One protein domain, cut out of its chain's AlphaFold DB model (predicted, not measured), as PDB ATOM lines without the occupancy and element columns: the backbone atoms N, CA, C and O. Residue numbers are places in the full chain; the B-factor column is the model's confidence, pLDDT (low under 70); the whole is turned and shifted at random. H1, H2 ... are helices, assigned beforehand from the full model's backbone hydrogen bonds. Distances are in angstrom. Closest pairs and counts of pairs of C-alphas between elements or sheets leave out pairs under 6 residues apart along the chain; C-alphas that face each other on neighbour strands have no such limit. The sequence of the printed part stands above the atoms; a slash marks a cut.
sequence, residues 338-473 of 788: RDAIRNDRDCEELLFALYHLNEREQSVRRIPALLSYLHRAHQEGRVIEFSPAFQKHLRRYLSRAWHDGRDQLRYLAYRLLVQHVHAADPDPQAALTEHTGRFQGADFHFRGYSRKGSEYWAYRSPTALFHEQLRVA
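Overview. This is residues 338 to 473 of the 788 residues of an uncharacterized protein of Rothia sp. HMSC072B04 (UniProt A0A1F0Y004). What does the domain look like? The longest helix, H5, runs near the middle with H4, H6 and short H7 packed on it; H1 with H2, and H3 with H8, make two further pairs, and the link from H7 to H8 loops far out to Gly 453. What builds it? The 136 printed residues hold eight named helices, H1 to H8 in chain order, and no named strand: all helix. How large is it? It is compact, with a radius of gyration of the C-alphas of 15.4 A and spans of 47 by 39 by 30 A.

Arrangement. What touches the hub? H5, residues 408 to 424, touches H4, residues 388 to 399, with residues 410 to 417 alone, at a steep tilt of 53 degrees; the closest C-alphas, Leu 394 and Ala 413, are 5.7 A apart. With residues 418 to 422 alone it touches H6, residues 428 to 436, in a helical hairpin, closest C-alphas His 422 and Pro 428, 5.2 A. With residues 410 to 414 alone it touches H7, residues 441 to 444, closest C-alphas Tyr 411 and Phe 444, 5.1 A. Which other helices touch? H8, residues 462 to 473, touches H3, residues 367 to 379, with residues 469 to 473 alone, closest C-alphas His 375 and Ala 473, 4.1 A. H1, residues 344 to 356, touches H2, residues 360 to 365, with residues 350 to 354 alone, closest C-alphas Leu 350 and Ser 363, 6.2 A. How are the backbones? Every O i to N i+4 pair is within hydrogen-bond range in H1, H3, H4, H6 and H8, against 12 of 13 in H5 and 1 of 2 in H2; H7 is too short for such a pair.

Along the chain. Where does H5 run? It spans 24.6 A from C-alpha 408 at (266.030, 558.564, 483.551). Where does H8 end? At C-alpha 473, (255.787, 553.965, 489.926).

Size, cuts and confidence. Is there a cut? The printed part has no cut; the link H7 to H8, 17 residues, is long. Where is confidence low? Residues 356 to 362, 399 to 406 and 447 to 458 are among those under 70.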
ATOM      1  N   ARG A 338     250.141 542.206 479.017       67.44
ATOM      2  CA  ARG A 338     250.449 541.162 478.021       67.44
ATOM      3  C   ARG A 338     251.886 540.654 478.174       67.44
ATOM      4  O   ARG A 338     252.102 539.447 478.144       67.44
ATOM      5  N   ASP A 339     252.818 541.565 478.450       76.88
ATOM      6  CA  ASP A 339     254.233 541.266 478.700       76.88
ATOM      7  C   ASP A 339     254.607 541.395 480.187       76.88
ATOM      8  O   ASP A 339     255.712 541.829 480.537       76.88
ATOM      9  N   ALA A 340     253.662 541.044 481.072       84.06
ATOM     10  CA  ALA A 340     253.792 541.206 482.515       84.06
ATOM     11  C   ALA A 340     255.112 540.641 483.061       84.06
ATOM     12  O   ALA A 340     255.552 539.545 482.701       84.06
ATOM     13  N   ILE A 341     255.707 541.391 483.987       89.81
ATOM     14  CA  ILE A 341     256.870 540.952 484.754       89.81
ATOM     15  C   ILE A 341     256.429 539.850 485.716       89.81
ATOM     16  O   ILE A 341     255.525 540.050 486.534       89.81
ATOM     17  N   ARG A 342     257.043 538.672 485.596       88.25
ATOM     18  CA  ARG A 342     256.606 537.460 486.309       88.25
ATOM     19  C   ARG A 342     257.052 537.437 487.766       88.25
ATOM     20  O   ARG A 342     256.331 536.918 488.614       88.25
ATOM     21  N   ASN A 343     258.253 537.933 488.040       91.12
ATOM     22  CA  ASN A 343     258.886 537.924 489.356       91.12
ATOM     23  C   ASN A 343     260.067 538.912 489.396       91.12
ATOM     24  O   ASN A 343     260.415 539.526 488.386       91.12
ATOM     25  N   ASP A 344     260.706 539.034 490.561       93.25
ATOM     26  CA  ASP A 344     261.845 539.937 490.768       93.25
ATOM     27  C   ASP A 344     263.045 539.592 489.867       93.25
ATOM     28  O   ASP A 344     263.769 540.488 489.437       93.25
ATOM     29  N   ARG A 345     263.212 538.316 489.491       90.38
ATOM     30  CA  ARG A 345     264.280 537.884 488.581       90.38
ATOM     31  C   ARG A 345     264.063 538.374 487.146       90.38
ATOM     32  O   ARG A 345     265.000 538.880 486.541       90.38
ATOM     33  N   ASP A 346     262.844 538.258 486.629       90.12
ATOM     34  CA  ASP A 346     262.441 538.801 485.322       90.12
ATOM     35  C   ASP A 346     262.548 540.340 485.315       90.12
ATOM     36  O   ASP A 346     263.023 540.933 484.348       90.12
ATOM     37  N   CYS A 347     262.205 540.991 486.435       91.38
ATOM     38  CA  CYS A 347     262.430 542.427 486.630       91.38
ATOM     39  C   CYS A 347     263.922 542.791 486.533       91.38
ATOM     40  O   CYS A 347     264.284 543.704 485.790       91.38
ATOM     41  N   GLU A 348     264.794 542.066 487.248       89.44
ATOM     42  CA  GLU A 348     266.249 542.260 487.212       89.44
ATOM     43  C   GLU A 348     266.809 542.091 485.800       89.44
ATOM     44  O   GLU A 348     267.593 542.925 485.356       89.44
ATOM     45  N   GLU A 349     266.412 541.036 485.087       85.75
ATOM     46  CA  GLU A 349     266.896 540.745 483.733       85.75
ATOM     47  C   GLU A 349     266.492 541.839 482.743       85.75
ATOM     48  O   GLU A 349     267.340 542.329 481.992       85.75
ATOM     49  N   LEU A 350     265.238 542.297 482.807       86.88
ATOM     50  CA  LEU A 350     264.781 543.420 481.999       86.88
ATOM     51  C   LEU A 350     265.559 544.697 482.331       86.88
ATOM     52  O   LEU A 350     266.085 545.343 481.429       86.88
ATOM     53  N   LEU A 351     265.681 545.056 483.611       85.81
ATOM     54  CA  LEU A 351     266.444 546.235 484.023       85.81
ATOM     55  C   LEU A 351     267.896 546.139 483.543       85.81
ATOM     56  O   LEU A 351     268.420 547.098 482.978       85.81
ATOM     57  N   PHE A 352     268.538 544.982 483.700       80.75
ATOM     58  CA  PHE A 352     269.898 544.746 483.231       80.75
ATOM     59  C   PHE A 352     270.027 544.988 481.722       80.75
ATOM     60  O   PHE A 352     270.969 545.668 481.305       80.75
ATOM     61  N   ALA A 353     269.072 544.506 480.919       78.75
ATOM     62  CA  ALA A 353     269.021 544.753 479.480       78.75
ATOM     63  C   ALA A 353     268.864 546.249 479.156       78.75
ATOM     64  O   ALA A 353     269.610 546.778 478.327       78.75
ATOM     65  N   LEU A 354     267.981 546.963 479.869       78.25
ATOM     66  CA  LEU A 354     267.795 548.412 479.712       78.25
ATOM     67  C   LEU A 354     269.066 549.209 480.073       78.25
ATOM     68  O   LEU A 354     269.371 550.195 479.407       78.25
ATOM     69  N   TYR A 355     269.850 548.771 481.067       74.19
ATOM     70  CA  TYR A 355     271.127 549.409 481.438       74.19
ATOM     71  C   TYR A 355     272.292 549.084 480.488       74.19
ATOM     72  O   TYR A 355     273.233 549.874 480.394       74.19
ATOM     73  N   HIS A 356     272.259 547.938 479.798       69.19
ATOM     74  CA  HIS A 356     273.329 547.513 478.883       69.19
ATOM     75  C   HIS A 356     273.049 547.842 477.412       69.19
ATOM     76  O   HIS A 356     273.968 547.740 476.607       69.19
ATOM     77  N   LEU A 357     271.829 548.280 477.067       62.53
ATOM     78  CA  LEU A 357     271.431 548.852 475.767       62.53
ATOM     79  C   LEU A 357     271.727 547.988 474.522       62.53
ATOM     80  O   LEU A 357     271.663 548.507 473.403       62.53
ATOM     81  N   ASN A 358     272.024 546.697 474.705       49.19
ATOM     82  CA  ASN A 358     272.420 545.764 473.643       49.19
ATOM     83  C   ASN A 358     271.238 544.967 473.055       49.19
ATOM     84  O   ASN A 358     271.324 544.532 471.915       49.19
ATOM     85  N   GLU A 359     270.125 544.817 473.786       51.38
ATOM     86  CA  GLU A 359     268.908 544.117 473.335       51.38
ATOM     87  C   GLU A 359     267.695 545.054 473.455       51.38
ATOM     88  O   GLU A 359     266.965 545.048 474.449       51.38
ATOM     89  N   ARG A 360     267.529 545.949 472.472       60.41
ATOM     90  CA  ARG A 360     266.607 547.097 472.586       60.41
ATOM     91  C   ARG A 360     265.148 546.766 472.282       60.41
ATOM     92  O   ARG A 360     264.270 547.199 473.021       60.41
ATOM     93  N   GLU A 361     264.884 545.969 471.247       55.69
ATOM     94  CA  GLU A 361     263.525 545.817 470.707       55.69
ATOM     95  C   GLU A 361     262.542 545.163 471.695       55.69
ATOM     96  O   GLU A 361     261.454 545.688 471.931       55.69
ATOM     97  N   GLN A 362     262.921 544.038 472.311       63.16
ATOM     98  CA  GLN A 362     262.044 543.341 473.260       63.16
ATOM     99  C   GLN A 362     261.952 544.072 474.604       63.16
ATOM    100  O   GLN A 362     260.890 544.102 475.222       63.16
ATOM    101  N   SER A 363     263.044 544.696 475.047       71.88
ATOM    102  CA  SER A 363     263.123 545.333 476.364       71.88
ATOM    103  C   SER A 363     262.280 546.608 476.446       71.88
ATOM    104  O   SER A 363     261.594 546.849 477.437       71.88
ATOM    105  N   VAL A 364     262.276 547.413 475.380       71.88
ATOM    106  CA  VAL A 364     261.538 548.680 475.325       71.88
ATOM    107  C   VAL A 364     260.021 548.478 475.381       71.88
ATOM    108  O   VAL A 364     259.326 549.198 476.102       71.88
ATOM    109  N   ARG A 365     259.491 547.464 474.683       75.81
ATOM    110  CA  ARG A 365     258.046 547.164 474.686       75.81
ATOM    111  C   ARG A 365     257.521 546.798 476.077       75.81
ATOM    112  O   ARG A 365     256.345 546.994 476.360       75.81
ATOM    113  N   ARG A 366     258.401 546.334 476.973       85.44
ATOM    114  CA  ARG A 366     258.066 545.927 478.346       85.44
ATOM    115  C   ARG A 366     258.146 547.062 479.372       85.44
ATOM    116  O   ARG A 366     257.864 546.822 480.544       85.44
ATOM    117  N   ILE A 367     258.482 548.296 478.978       88.62
ATOM    118  CA  ILE A 367     258.563 549.436 479.911       88.62
ATOM    119  C   ILE A 367     257.235 549.686 480.662       88.62
ATOM    120  O   ILE A 367     257.285 549.837 481.885       88.62
ATOM    121  N   PRO A 368     256.042 549.675 480.030       89.38
ATOM    122  CA  PRO A 368     254.775 549.840 480.758       89.38
ATOM    123  C   PRO A 368     254.529 548.738 481.804       89.38
ATOM    124  O   PRO A 368     254.059 549.010 482.915       89.38
ATOM    125  N   ALA A 369     254.908 547.496 481.479       89.31
ATOM    126  CA  ALA A 369     254.831 546.357 482.393       89.31
ATOM    127  C   ALA A 369     255.792 546.516 483.581       89.31
ATOM    128  O   ALA A 369     255.411 546.250 484.722       89.31
ATOM    129  N   LEU A 370     257.014 547.001 483.328       91.06
ATOM    130  CA  LEU A 370     257.998 547.324 484.360       91.06
ATOM    131  C   LEU A 370     257.465 548.394 485.320       91.06
ATOM    132  O   LEU A 370     257.466 548.168 486.527       91.06
ATOM    133  N   LEU A 371     256.962 549.522 484.808       92.12
ATOM    134  CA  LEU A 371     256.403 550.593 485.644       92.12
ATOM    135  C   LEU A 371     255.256 550.082 486.524       92.12
ATOM    136  O   LEU A 371     255.216 550.367 487.721       92.12
ATOM    137  N   SER A 372     254.366 549.268 485.952       91.06
ATOM    138  CA  SER A 372     253.253 548.649 486.681       91.06
ATOM    139  C   SER A 372     253.731 547.685 487.773       91.06
ATOM    140  O   SER A 372     253.157 547.650 488.862       91.06
ATOM    141  N   TYR A 373     254.789 546.912 487.505       92.12
ATOM    142  CA  TYR A 373     255.392 545.995 488.474       92.12
ATOM    143  C   TYR A 373     256.035 546.739 489.649       92.12
ATOM    144  O   TYR A 373     255.775 546.404 490.805       92.12
ATOM    145  N   LEU A 374     256.822 547.779 489.351       92.50
ATOM    146  CA  LEU A 374     257.442 548.651 490.352       92.50
ATOM    147  C   LEU A 374     256.377 549.319 491.234       92.50
ATOM    148  O   LEU A 374     256.477 549.277 492.460       92.50
ATOM    149  N   HIS A 375     255.311 549.837 490.616       91.81
ATOM    150  CA  HIS A 375     254.198 550.462 491.330       91.81
ATOM    151  C   HIS A 375     253.481 549.500 492.267       91.81
ATOM    152  O   HIS A 375     253.205 549.847 493.413       91.81
ATOM    153  N   ARG A 376     253.213 548.274 491.808       91.19
ATOM    154  CA  ARG A 376     252.592 547.246 492.643       91.19
ATOM    155  C   ARG A 376     253.472 546.892 493.840       91.19
ATOM    156  O   ARG A 376     252.978 546.874 494.960       91.19
ATOM    157  N   ALA A 377     254.770 546.670 493.621       91.12
ATOM    158  CA  ALA A 377     255.704 546.389 494.711       91.12
ATOM    159  C   ALA A 377     255.725 547.530 495.742       91.12
ATOM    160  O   ALA A 377     255.693 547.279 496.945       91.12
ATOM    161  N   HIS A 378     255.697 548.783 495.277       89.25
ATOM    162  CA  HIS A 378     255.591 549.948 496.148       89.25
ATOM    163  C   HIS A 378     254.278 549.969 496.952       89.25
ATOM    164  O   HIS A 378     254.319 550.142 498.168       89.25
ATOM    165  N   GLN A 379     253.126 549.749 496.306       89.62
ATOM    166  CA  GLN A 379     251.814 549.695 496.970       89.62
ATOM    167  C   GLN A 379     251.732 548.593 498.036       89.62
ATOM    168  O   GLN A 379     251.091 548.773 499.068       89.62
ATOM    169  N   GLU A 380     252.395 547.462 497.796       91.19
ATOM    170  CA  GLU A 380     252.492 546.334 498.728       91.19
ATOM    171  C   GLU A 380     253.493 546.582 499.873       91.19
ATOM    172  O   GLU A 380     253.583 545.768 500.791       91.19
ATOM    173  N   GLY A 381     254.279 547.667 499.824       86.25
ATOM    174  CA  GLY A 381     255.408 547.886 500.734       86.25
ATOM    175  C   GLY A 381     256.513 546.831 500.582       86.25
ATOM    176  O   GLY A 381     257.308 546.625 501.498       86.25
ATOM    177  N   ARG A 382     256.546 546.134 499.442       89.44
ATOM    178  CA  ARG A 382     257.449 545.019 499.165       89.44
ATOM    179  C   ARG A 382     258.757 545.525 498.569       89.44
ATOM    180  O   ARG A 382     258.777 546.365 497.671       89.44
ATOM    181  N   VAL A 383     259.868 544.972 499.039       86.56
ATOM    182  CA  VAL A 383     261.194 545.192 498.451       86.56
ATOM    183  C   VAL A 383     261.382 544.188 497.316       86.56
ATOM    184  O   VAL A 383     261.166 542.997 497.512       86.56
ATOM    185  N   ILE A 384     261.742 544.671 496.129       88.75
ATOM    186  CA  ILE A 384     262.076 543.813 494.984       88.75
ATOM    187  C   ILE A 384     263.458 543.229 495.239       88.75
ATOM    188  O   ILE A 384     264.377 543.999 495.466       88.75
ATOM    189  N   GLU A 385     263.629 541.912 495.224       88.81
ATOM    190  CA  GLU A 385     264.927 541.288 495.493       88.81
ATOM    191  C   GLU A 385     265.852 541.313 494.266       88.81
ATOM    192  O   GLU A 385     265.537 540.744 493.223       88.81
ATOM    193  N   PHE A 386     267.037 541.915 494.408       87.81
ATOM    194  CA  PHE A 386     268.079 541.901 493.379       87.81
ATOM    195  C   PHE A 386     269.329 541.153 493.820       87.81
ATOM    196  O   PHE A 386     269.762 541.237 494.975       87.81
ATOM    197  N   SER A 387     269.975 540.494 492.861       85.62
ATOM    198  CA  SER A 387     271.243 539.807 493.056       85.62
ATOM    199  C   SER A 387     272.342 540.775 493.530       85.62
ATOM    200  O   SER A 387     272.391 541.936 493.105       85.62
ATOM    201  N   PRO A 388     273.307 540.315 494.352       83.75
ATOM    202  CA  PRO A 388     274.443 541.146 494.758       83.75
ATOM    203  C   PRO A 388     275.236 541.709 493.568       83.75
ATOM    204  O   PRO A 388     275.796 542.806 493.639       83.75
ATOM    205  N   ALA A 389     275.268 540.968 492.454       82.31
ATOM    206  CA  ALA A 389     275.895 541.401 491.211       82.31
ATOM    207  C   ALA A 389     275.170 542.609 490.603       82.31
ATOM    208  O   ALA A 389     275.825 543.585 490.227       82.31
ATOM    209  N   PHE A 390     273.836 542.578 490.554       82.75
ATOM    210  CA  PHE A 390     273.056 543.687 490.025       82.75
ATOM    211  C   PHE A 390     273.074 544.909 490.947       82.75
ATOM    212  O   PHE A 390     273.303 546.021 490.479       82.75
ATOM    213  N   GLN A 391     272.987 544.723 492.266       80.50
ATOM    214  CA  GLN A 391     273.155 545.828 493.219       80.50
ATOM    215  C   GLN A 391     274.520 546.519 493.053       80.50
ATOM    216  O   GLN A 391     274.612 547.748 493.019       80.50
ATOM    217  N   LYS A 392     275.597 545.739 492.872       81.12
ATOM    218  CA  LYS A 392     276.933 546.271 492.561       81.12
ATOM    219  C   LYS A 392     276.955 547.017 491.224       81.12
ATOM    220  O   LYS A 392     277.643 548.033 491.114       81.12
ATOM    221  N   HIS A 393     276.220 546.535 490.222       81.56
ATOM    222  CA  HIS A 393     276.061 547.226 488.945       81.56
ATOM    223  C   HIS A 393     275.379 548.589 489.124       81.56
ATOM    224  O   HIS A 393     275.941 549.586 488.677       81.56
ATOM    225  N   LEU A 394     274.247 548.659 489.834       79.38
ATOM    226  CA  LEU A 394     273.533 549.911 490.107       79.38
ATOM    227  C   LEU A 394     274.417 550.920 490.853       79.38
ATOM    228  O   LEU A 394     274.508 552.078 490.445       79.38
ATOM    229  N   ARG A 395     275.147 550.476 491.889       76.25
ATOM    230  CA  ARG A 395     276.099 551.337 492.618       76.25
ATOM    231  C   ARG A 395     277.173 551.889 491.685       76.25
ATOM    232  O   ARG A 395     277.429 553.087 491.675       76.25
ATOM    233  N   ARG A 396     277.766 551.027 490.850       75.69
ATOM    234  CA  ARG A 396     278.765 551.438 489.851       75.69
ATOM    235  C   ARG A 396     278.179 552.389 488.808       75.69
ATOM    236  O   ARG A 396     278.894 553.245 488.298       75.69
ATOM    237  N   TYR A 397     276.915 552.209 488.446       74.12
ATOM    238  CA  TYR A 397     276.229 553.056 487.481       74.12
ATOM    239  C   TYR A 397     276.031 554.474 488.033       74.12
ATOM    240  O   TYR A 397     276.376 555.440 487.352       74.12
ATOM    241  N   LEU A 398     275.580 554.599 489.287       71.88
ATOM    242  CA  LEU A 398     275.440 555.889 489.974       71.88
ATOM    243  C   LEU A 398     276.783 556.555 490.290       71.88
ATOM    244  O   LEU A 398     276.895 557.772 490.183       71.88
ATOM    245  N   SER A 399     277.815 555.776 490.631       66.38
ATOM    246  CA  SER A 399     279.139 556.310 490.973       66.38
ATOM    247  C   SER A 399     279.920 556.837 489.763       66.38
ATOM    248  O   SER A 399     280.963 557.472 489.923       66.38
ATOM    249  N   ARG A 400     279.485 556.534 488.533       61.75
ATOM    250  CA  ARG A 400     280.100 557.085 487.320       61.75
ATOM    251  C   ARG A 400     279.729 558.562 487.199       61.75
ATOM    252  O   ARG A 400     278.560 558.910 487.270       61.75
ATOM    253  N   ALA A 401     280.699 559.417 486.891       49.72
ATOM    254  CA  ALA A 401     280.478 560.828 486.558       49.72
ATOM    255  C   ALA A 401     279.915 561.023 485.131       49.72
ATOM    256  O   ALA A 401     280.337 561.918 484.402       49.72
ATOM    257  N   TRP A 402     278.999 560.151 484.692       50.34
ATOM    258  CA  TRP A 402     278.151 560.471 483.540       50.34
ATOM    259  C   TRP A 402     277.222 561.636 483.939       50.34
ATOM    260  O   TRP A 402     277.103 561.943 485.118       50.34
ATOM    261  N   HIS A 403     276.630 562.345 482.990       49.34
ATOM    262  CA  HIS A 403     276.021 563.675 483.163       49.34
ATOM    263  C   HIS A 403     275.137 563.886 484.425       49.34
ATOM    264  O   HIS A 403     274.221 563.111 484.713       49.34
ATOM    265  N   ASP A 404     275.384 564.982 485.149       48.66
ATOM    266  CA  ASP A 404     274.689 565.411 486.379       48.66
ATOM    267  C   ASP A 404     273.251 565.924 486.133       48.66
ATOM    268  O   ASP A 404     272.982 567.112 486.261       48.66
ATOM    269  N   GLY A 405     272.299 565.047 485.787       50.03
ATOM    270  CA  GLY A 405     270.880 565.337 486.080       50.03
ATOM    271  C   GLY A 405     269.854 565.249 484.949       50.03
ATOM    272  O   GLY A 405     268.834 565.931 485.016       50.03
ATOM    273  N   ARG A 406     270.068 564.439 483.902       57.19
ATOM    274  CA  ARG A 406     269.058 564.272 482.823       57.19
ATOM    275  C   ARG A 406     268.836 562.836 482.356       57.19
ATOM    276  O   ARG A 406     268.245 562.601 481.315       57.19
ATOM    277  N   ASP A 407     269.309 561.877 483.136       71.75
ATOM    278  CA  ASP A 407     269.273 560.467 482.779       71.75
ATOM    279  C   ASP A 407     268.202 559.730 483.595       71.75
ATOM    280  O   ASP A 407     268.329 559.557 484.810       71.75
ATOM    281  N   GLN A 408     267.149 559.268 482.918       77.81
ATOM    282  CA  GLN A 408     266.030 558.564 483.551       77.81
ATOM    283  C   GLN A 408     266.450 557.216 484.154       77.81
ATOM    284  O   GLN A 408     265.885 556.784 485.159       77.81
ATOM    285  N   LEU A 409     267.510 556.592 483.624       79.38
ATOM    286  CA  LEU A 409     268.091 555.384 484.207       79.38
ATOM    287  C   LEU A 409     268.788 555.649 485.537       79.38
ATOM    288  O   LEU A 409     268.837 554.756 486.382       79.38
ATOM    289  N   ARG A 410     269.315 556.857 485.761       78.19
ATOM    290  CA  ARG A 410     269.905 557.224 487.056       78.19
ATOM    291  C   ARG A 410     268.852 557.427 488.115       78.19
ATOM    292  O   ARG A 410     269.035 556.935 489.222       78.19
ATOM    293  N   TYR A 411     267.761 558.109 487.774       82.00
ATOM    294  CA  TYR A 411     266.622 558.223 488.678       82.00
ATOM    295  C   TYR A 411     266.110 556.829 489.060       82.00
ATOM    296  O   TYR A 411     265.997 556.518 490.244       82.00
ATOM    297  N   LEU A 412     265.910 555.956 488.068       86.75
ATOM    298  CA  LEU A 412     265.508 554.570 488.295       86.75
ATOM    299  C   LEU A 412     266.513 553.812 489.183       86.75
ATOM    300  O   LEU A 412     266.112 553.211 490.177       86.75
ATOM    301  N   ALA A 413     267.816 553.901 488.898       84.44
ATOM    302  CA  ALA A 413     268.865 553.227 489.671       84.44
ATOM    303  C   ALA A 413     268.910 553.720 491.120       84.44
ATOM    304  O   ALA A 413     269.039 552.920 492.045       84.44
ATOM    305  N   TYR A 414     268.793 555.036 491.312       84.06
ATOM    306  CA  TYR A 414     268.733 555.668 492.622       84.06
ATOM    307  C   TYR A 414     267.546 555.141 493.424       84.06
ATOM    308  O   TYR A 414     267.736 554.680 494.545       84.06
ATOM    309  N   ARG A 415     266.340 555.121 492.846       86.56
ATOM    310  CA  ARG A 415     265.139 554.650 493.550       86.56
ATOM    311  C   ARG A 415     265.185 553.172 493.908       86.56
ATOM    312  O   ARG A 415     264.838 552.820 495.034       86.56
ATOM    313  N   LEU A 416     265.688 552.338 493.003       88.44
ATOM    314  CA  LEU A 416     265.906 550.916 493.264       88.44
ATOM    315  C   LEU A 416     266.921 550.691 494.401       88.44
ATOM    316  O   LEU A 416     266.703 549.852 495.272       88.44
ATOM    317  N   LEU A 417     268.011 551.465 494.440       81.38
ATOM    318  CA  LEU A 417     268.998 551.379 495.522       81.38
ATOM    319  C   LEU A 417     268.464 551.906 496.855       81.38
ATOM    320  O   LEU A 417     268.702 551.273 497.876       81.38
ATOM    321  N   VAL A 418     267.720 553.014 496.857       81.62
ATOM    322  CA  VAL A 418     267.041 553.558 498.048       81.62
ATOM    323  C   VAL A 418     266.131 552.502 498.668       81.62
ATOM    324  O   VAL A 418     266.252 552.220 499.858       81.62
ATOM    325  N   GLN A 419     265.286 551.853 497.863       81.25
ATOM    326  CA  GLN A 419     264.396 550.785 498.326       81.25
ATOM    327  C   GLN A 419     265.166 549.643 499.011       81.25
ATOM    328  O   GLN A 419     264.728 549.136 500.040       81.25
ATOM    329  N   HIS A 420     266.335 549.273 498.483       78.12
ATOM    330  CA  HIS A 420     267.184 548.236 499.066       78.12
ATOM    331  C   HIS A 420     267.938 548.659 500.321       78.12
ATOM    332  O   HIS A 420     267.993 547.900 501.285       78.12
ATOM    333  N   VAL A 421     268.541 549.845 500.312       76.75
ATOM    334  CA  VAL A 421     269.355 550.340 501.427       76.75
ATOM    335  C   VAL A 421     268.477 550.587 502.651       76.75
ATOM    336  O   VAL A 421     268.836 550.153 503.739       76.75
ATOM    337  N   HIS A 422     267.282 551.163 502.477       72.00
ATOM    338  CA  HIS A 422     266.320 551.319 503.577       72.00
ATOM    339  C   HIS A 422     265.843 549.994 504.176       72.00
ATOM    340  O   HIS A 422     265.433 549.970 505.333       72.00
ATOM    341  N   ALA A 423     265.882 548.904 503.410       67.62
ATOM    342  CA  ALA A 423     265.493 547.583 503.892       67.62
ATOM    343  C   ALA A 423     266.629 546.844 504.618       67.62
ATOM    344  O   ALA A 423     266.357 545.990 505.458       67.62
ATOM    345  N   ALA A 424     267.886 547.136 504.273       72.50
ATOM    346  CA  ALA A 424     269.047 546.360 504.703       72.50
ATOM    347  C   ALA A 424     269.935 547.066 505.741       72.50
ATOM    348  O   ALA A 424     270.635 546.377 506.484       72.50
ATOM    349  N   ASP A 425     269.937 548.402 505.787       74.94
ATOM    350  CA  ASP A 425     270.877 549.185 506.593       74.94
ATOM    351  C   ASP A 425     270.182 549.915 507.762       74.94
ATOM    352  O   ASP A 425     269.165 550.583 507.545       74.94
ATOM    353  N   PRO A 426     270.701 549.816 509.003       72.38
ATOM    354  CA  PRO A 426     270.179 550.562 510.150       72.38
ATOM    355  C   PRO A 426     270.411 552.083 510.070       72.38
ATOM    356  O   PRO A 426     269.684 552.820 510.738       72.38
ATOM    357  N   ASP A 427     271.374 552.563 509.271       78.12
ATOM    358  CA  ASP A 427     271.575 553.984 508.943       78.12
ATOM    359  C   ASP A 427     271.554 554.195 507.415       78.12
ATOM    360  O   ASP A 427     272.585 554.387 506.753       78.12
ATOM    361  N   PRO A 428     270.352 554.186 506.814       70.62
ATOM    362  CA  PRO A 428     270.207 554.213 505.367       70.62
ATOM    363  C   PRO A 428     270.687 555.526 504.743       70.62
ATOM    364  O   PRO A 428     271.056 555.546 503.569       70.62
ATOM    365  N   GLN A 429     270.717 556.623 505.507       71.56
ATOM    366  CA  GLN A 429     271.155 557.921 505.006       71.56
ATOM    367  C   GLN A 429     272.677 557.961 504.823       71.56
ATOM    368  O   GLN A 429     273.158 558.474 503.807       71.56
ATOM    369  N   ALA A 430     273.436 557.394 505.766       74.69
ATOM    370  CA  ALA A 430     274.884 557.260 505.637       74.69
ATOM    371  C   ALA A 430     275.259 556.329 504.471       74.69
ATOM    372  O   ALA A 430     276.072 556.708 503.625       74.69
ATOM    373  N   ALA A 431     274.598 555.172 504.363       71.38
ATOM    374  CA  ALA A 431     274.823 554.209 503.284       71.38
ATOM    375  C   ALA A 431     274.465 554.773 501.895       71.38
ATOM    376  O   ALA A 431     275.198 554.583 500.921       71.38
ATOM    377  N   LEU A 432     273.371 555.535 501.784       70.00
ATOM    378  CA  LEU A 432     273.026 556.234 500.545       70.00
ATOM    379  C   LEU A 432     274.064 557.294 500.178       70.00
ATOM    380  O   LEU A 432     274.458 557.358 499.017       70.00
ATOM    381  N   THR A 433     274.545 558.072 501.151       71.75
ATOM    382  CA  THR A 433     275.579 559.098 500.929       71.75
ATOM    383  C   THR A 433     276.895 558.476 500.451       71.75
ATOM    384  O   THR A 433     277.549 559.016 499.560       71.75
ATOM    385  N   GLU A 434     277.265 557.303 500.972       71.81
ATOM    386  CA  GLU A 434     278.418 556.539 500.483       71.81
ATOM    387  C   GLU A 434     278.260 556.155 498.999       71.81
ATOM    388  O   GLU A 434     279.220 556.195 498.228       71.81
ATOM    389  N   HIS A 435     277.045 555.799 498.578       67.00
ATOM    390  CA  HIS A 435     276.768 555.320 497.223       67.00
ATOM    391  C   HIS A 435     276.531 556.436 496.196       67.00
ATOM    392  O   HIS A 435     276.942 556.292 495.042       67.00
ATOM    393  N   THR A 436     275.872 557.533 496.577       64.56
ATOM    394  CA  THR A 436     275.589 558.676 495.691       64.56
ATOM    395  C   THR A 436     276.690 559.735 495.721       64.56
ATOM    396  O   THR A 436     276.697 560.646 494.891       64.56
ATOM    397  N   GLY A 437     277.653 559.623 496.640       71.12
ATOM    398  CA  GLY A 437     278.755 560.564 496.780       71.12
ATOM    399  C   GLY A 437     278.248 561.974 497.078       71.12
ATOM    400  O   GLY A 437     277.666 562.231 498.125       71.12
ATOM    401  N   ARG A 438     278.473 562.912 496.147       62.03
ATOM    402  CA  ARG A 438     278.038 564.313 496.301       62.03
ATOM    403  C   ARG A 438     276.567 564.566 495.951       62.03
ATOM    404  O   ARG A 438     276.098 565.674 496.186       62.03
ATOM    405  N   PHE A 439     275.884 563.603 495.329       60.44
ATOM    406  CA  PHE A 439     274.534 563.795 494.795       60.44
ATOM    407  C   PHE A 439     273.468 563.537 495.858       60.44
ATOM    408  O   PHE A 439     273.497 562.518 496.553       60.44
ATOM    409  N   GLN A 440     272.502 564.445 495.948       67.00
ATOM    410  CA  GLN A 440     271.307 564.329 496.778       67.00
ATOM    411  C   GLN A 440     270.119 563.810 495.956       67.00
ATOM    412  O   GLN A 440     270.123 563.862 494.728       67.00
ATOM    413  N   GLY A 441     269.054 563.349 496.622       64.94
ATOM    414  CA  GLY A 441     267.859 562.818 495.944       64.94
ATOM    415  C   GLY A 441     267.256 563.777 494.907       64.94
ATOM    416  O   GLY A 441     266.896 563.362 493.808       64.94
ATOM    417  N   ALA A 442     267.244 565.079 495.206       67.62
ATOM    418  CA  ALA A 442     266.752 566.111 494.294       67.62
ATOM    419  C   ALA A 442     267.622 566.309 493.035       67.62
ATOM    420  O   ALA A 442     267.167 566.926 492.069       67.62
ATOM    421  N   ASP A 443     268.865 565.825 493.017       66.56
ATOM    422  CA  ASP A 443     269.768 565.941 491.862       66.56
ATOM    423  C   ASP A 443     269.441 564.920 490.764       66.56
ATOM    424  O   ASP A 443     269.855 565.086 489.618       66.56
ATOM    425  N   PHE A 444     268.644 563.896 491.085       71.31
ATOM    426  CA  PHE A 444     268.162 562.896 490.127       71.31
ATOM    427  C   PHE A 444     266.817 563.263 489.486       71.31
ATOM    428  O   PHE A 444     266.338 562.550 488.605       71.31
ATOM    429  N   HIS A 445     266.187 564.353 489.926       72.00
ATOM    430  CA  HIS A 445     264.929 564.832 489.363       72.00
ATOM    431  C   HIS A 445     265.141 565.461 487.983       72.00
ATOM    432  O   HIS A 445     266.083 566.232 487.785       72.00
ATOM    433  N   PHE A 446     264.239 565.188 487.035       70.94
ATOM    434  CA  PHE A 446     264.273 565.863 485.740       70.94
ATOM    435  C   PHE A 446     263.849 567.328 485.890       70.94
ATOM    436  O   PHE A 446     262.696 567.629 486.186       70.94
ATOM    437  N   ARG A 447     264.797 568.235 485.658       61.41
ATOM    438  CA  ARG A 447     264.661 569.685 485.865       61.41
ATOM    439  C   ARG A 447     264.364 570.480 484.581       61.41
ATOM    440  O   ARG A 447     264.473 571.702 484.578       61.41
ATOM    441  N   GLY A 448     264.016 569.800 483.486       64.50
ATOM    442  CA  GLY A 448     263.878 570.422 482.166       64.50
ATOM    443  C   GLY A 448     265.224 570.721 481.492       64.50
ATOM    444  O   GLY A 448     266.302 570.366 481.983       64.50
ATOM    445  N   TYR A 449     265.179 571.379 480.333       61.53
ATOM    446  CA  TYR A 449     266.371 571.699 479.541       61.53
ATOM    447  C   TYR A 449     266.922 573.092 479.900       61.53
ATOM    448  O   TYR A 449     266.686 574.055 479.186       61.53
ATOM    449  N   SER A 450     267.669 573.240 481.000       50.72
ATOM    450  CA  SER A 450     268.217 574.543 481.439       50.72
ATOM    451  C   SER A 450     269.141 575.208 480.400       50.72
ATOM    452  O   SER A 450     269.999 574.534 479.823       50.72
ATOM    453  N   ARG A 451     269.024 576.538 480.214       52.50
ATOM    454  CA  ARG A 451     269.912 577.364 479.367       52.50
ATOM    455  C   ARG A 451     270.083 578.778 479.942       52.50
ATOM    456  O   ARG A 451     269.208 579.288 480.635       52.50
ATOM    457  N   LYS A 452     271.211 579.438 479.645       39.19
ATOM    458  CA  LYS A 452     271.516 580.793 480.139       39.19
ATOM    459  C   LYS A 452     270.459 581.806 479.677       39.19
ATOM    460  O   LYS A 452     270.366 582.094 478.487       39.19
ATOM    461  N   GLY A 453     269.707 582.365 480.626       42.25
ATOM    462  CA  GLY A 453     268.668 583.368 480.368       42.25
ATOM    463  C   GLY A 453     267.297 582.812 479.966       42.25
ATOM    464  O   GLY A 453     266.416 583.606 479.652       42.25
ATOM    465  N   SER A 454     267.092 581.488 479.979       44.31
ATOM    466  CA  SER A 454     265.763 580.890 479.819       44.31
ATOM    467  C   SER A 454     265.556 579.754 480.814       44.31
ATOM    468  O   SER A 454     266.167 578.683 480.755       44.31
ATOM    469  N   GLU A 455     264.651 580.023 481.735       45.28
ATOM    470  CA  GLU A 455     264.153 579.127 482.758       45.28
ATOM    471  C   GLU A 455     263.162 578.127 482.133       45.28
ATOM    472  O   GLU A 455     261.952 578.259 482.269       45.28
ATOM    473  N   TYR A 456     263.659 577.124 481.399       52.50
ATOM    474  CA  TYR A 456     262.846 576.053 480.789       52.50
ATOM    475  C   TYR A 456     262.316 575.029 481.813       52.50
ATOM    476  O   TYR A 456     262.298 573.825 481.566       52.50
ATOM    477  N   TRP A 457     261.892 575.512 482.979       48.94
ATOM    478  CA  TRP A 457     261.504 574.713 484.143       48.94
ATOM    479  C   TRP A 457     260.051 574.216 484.100       48.94
ATOM    480  O   TRP A 457     259.630 573.537 485.029       48.94
ATOM    481  N   ALA A 458     259.281 574.536 483.053       54.53
ATOM    482  CA  ALA A 458     257.821 574.402 483.082       54.53
ATOM    483  C   ALA A 458     257.191 573.541 481.971       54.53
ATOM    484  O   ALA A 458     255.970 573.393 481.978       54.53
ATOM    485  N   TYR A 459     257.957 572.986 481.019       72.06
ATOM    486  CA  TYR A 459     257.366 572.236 479.902       72.06
ATOM    487  C   TYR A 459     257.280 570.734 480.154       72.06
ATOM    488  O   TYR A 459     258.228 570.097 480.616       72.06
ATOM    489  N   ARG A 460     256.134 570.153 479.793       81.50
ATOM    490  CA  ARG A 460     255.855 568.719 479.944       81.50
ATOM    491  C   ARG A 460     256.207 567.938 478.673       81.50
ATOM    492  O   ARG A 460     255.329 567.439 477.977       81.50
ATOM    493  N   SER A 461     257.502 567.879 478.357       82.81
ATOM    494  CA  SER A 461     258.069 567.115 477.230       82.81
ATOM    495  C   SER A 461     257.883 565.591 477.383       82.81
ATOM    496  O   SER A 461     257.596 565.132 478.490       82.81
ATOM    497  N   PRO A 462     258.116 564.769 476.336       89.12
ATOM    498  CA  PRO A 462     258.123 563.307 476.474       89.12
ATOM    499  C   PRO A 462     259.028 562.800 477.612       89.12
ATOM    500  O   PRO A 462     258.615 561.937 478.385       89.12
ATOM    501  N   THR A 463     260.221 563.386 477.777       86.12
ATOM    502  CA  THR A 463     261.143 563.063 478.882       86.12
ATOM    503  C   THR A 463     260.554 563.439 480.240       86.12
ATOM    504  O   THR A 463     260.656 562.656 481.185       86.12
ATOM    505  N   ALA A 464     259.897 564.600 480.346       83.25
ATOM    506  CA  ALA A 464     259.217 565.008 481.573       83.25
ATOM    507  C   ALA A 464     258.064 564.055 481.916       83.25
ATOM    508  O   ALA A 464     258.001 563.563 483.036       83.25
ATOM    509  N   LEU A 465     257.204 563.730 480.948       88.81
ATOM    510  CA  LEU A 465     256.062 562.833 481.143       88.81
ATOM    511  C   LEU A 465     256.500 561.420 481.542       88.81
ATOM    512  O   LEU A 465     255.899 560.821 482.434       88.81
ATOM    513  N   PHE A 466     257.572 560.900 480.938       90.62
ATOM    514  CA  PHE A 466     258.144 559.623 481.354       90.62
ATOM    515  C   PHE A 466     258.707 559.688 482.779       90.62
ATOM    516  O   PHE A 466     258.481 558.778 483.577       90.62
ATOM    517  N   HIS A 467     259.387 560.785 483.131       87.00
ATOM    518  CA  HIS A 467     259.860 561.002 484.495       87.00
ATOM    519  C   HIS A 467     258.698 561.017 485.494       87.00
ATOM    520  O   HIS A 467     258.773 560.358 486.523       87.00
ATOM    521  N   GLU A 468     257.589 561.694 485.188       86.88
ATOM    522  CA  GLU A 468     256.390 561.671 486.034       86.88
ATOM    523  C   GLU A 468     255.849 560.250 486.245       86.88
ATOM    524  O   GLU A 468     255.518 559.882 487.369       86.88
ATOM    525  N   GLN A 469     255.815 559.416 485.201       90.56
ATOM    526  CA  GLN A 469     255.387 558.016 485.310       90.56
ATOM    527  C   GLN A 469     256.348 557.181 486.170       90.56
ATOM    528  O   GLN A 469     255.899 556.374 486.982       90.56
ATOM    529  N   LEU A 470     257.661 557.415 486.071       90.44
ATOM    530  CA  LEU A 470     258.640 556.814 486.983       90.44
ATOM    531  C   LEU A 470     258.378 557.231 488.436       90.44
ATOM    532  O   LEU A 470     258.419 556.393 489.333       90.44
ATOM    533  N   ARG A 471     258.056 558.505 488.680       87.25
ATOM    534  CA  ARG A 471     257.722 559.009 490.021       87.25
ATOM    535  C   ARG A 471     256.463 558.352 490.581       87.25
ATOM    536  O   ARG A 471     256.471 557.910 491.730       87.25
ATOM    537  N   VAL A 472     255.419 558.203 489.765       89.44
ATOM    538  CA  VAL A 472     254.200 557.460 490.132       89.44
ATOM    539  C   VAL A 472     254.528 556.007 490.471       89.44
ATOM    540  O   VAL A 472     254.046 555.496 491.483       89.44
ATOM    541  N   ALA A 473     255.389 555.352 489.689       91.12
ATOM    542  CA  ALA A 473     255.787 553.965 489.926       91.12
ATOM    543  C   ALA A 473     256.465 553.745 491.292       91.12
ATOM    544  O   ALA A 473     256.424 552.640 491.818       91.12
TER     545      ALA A 473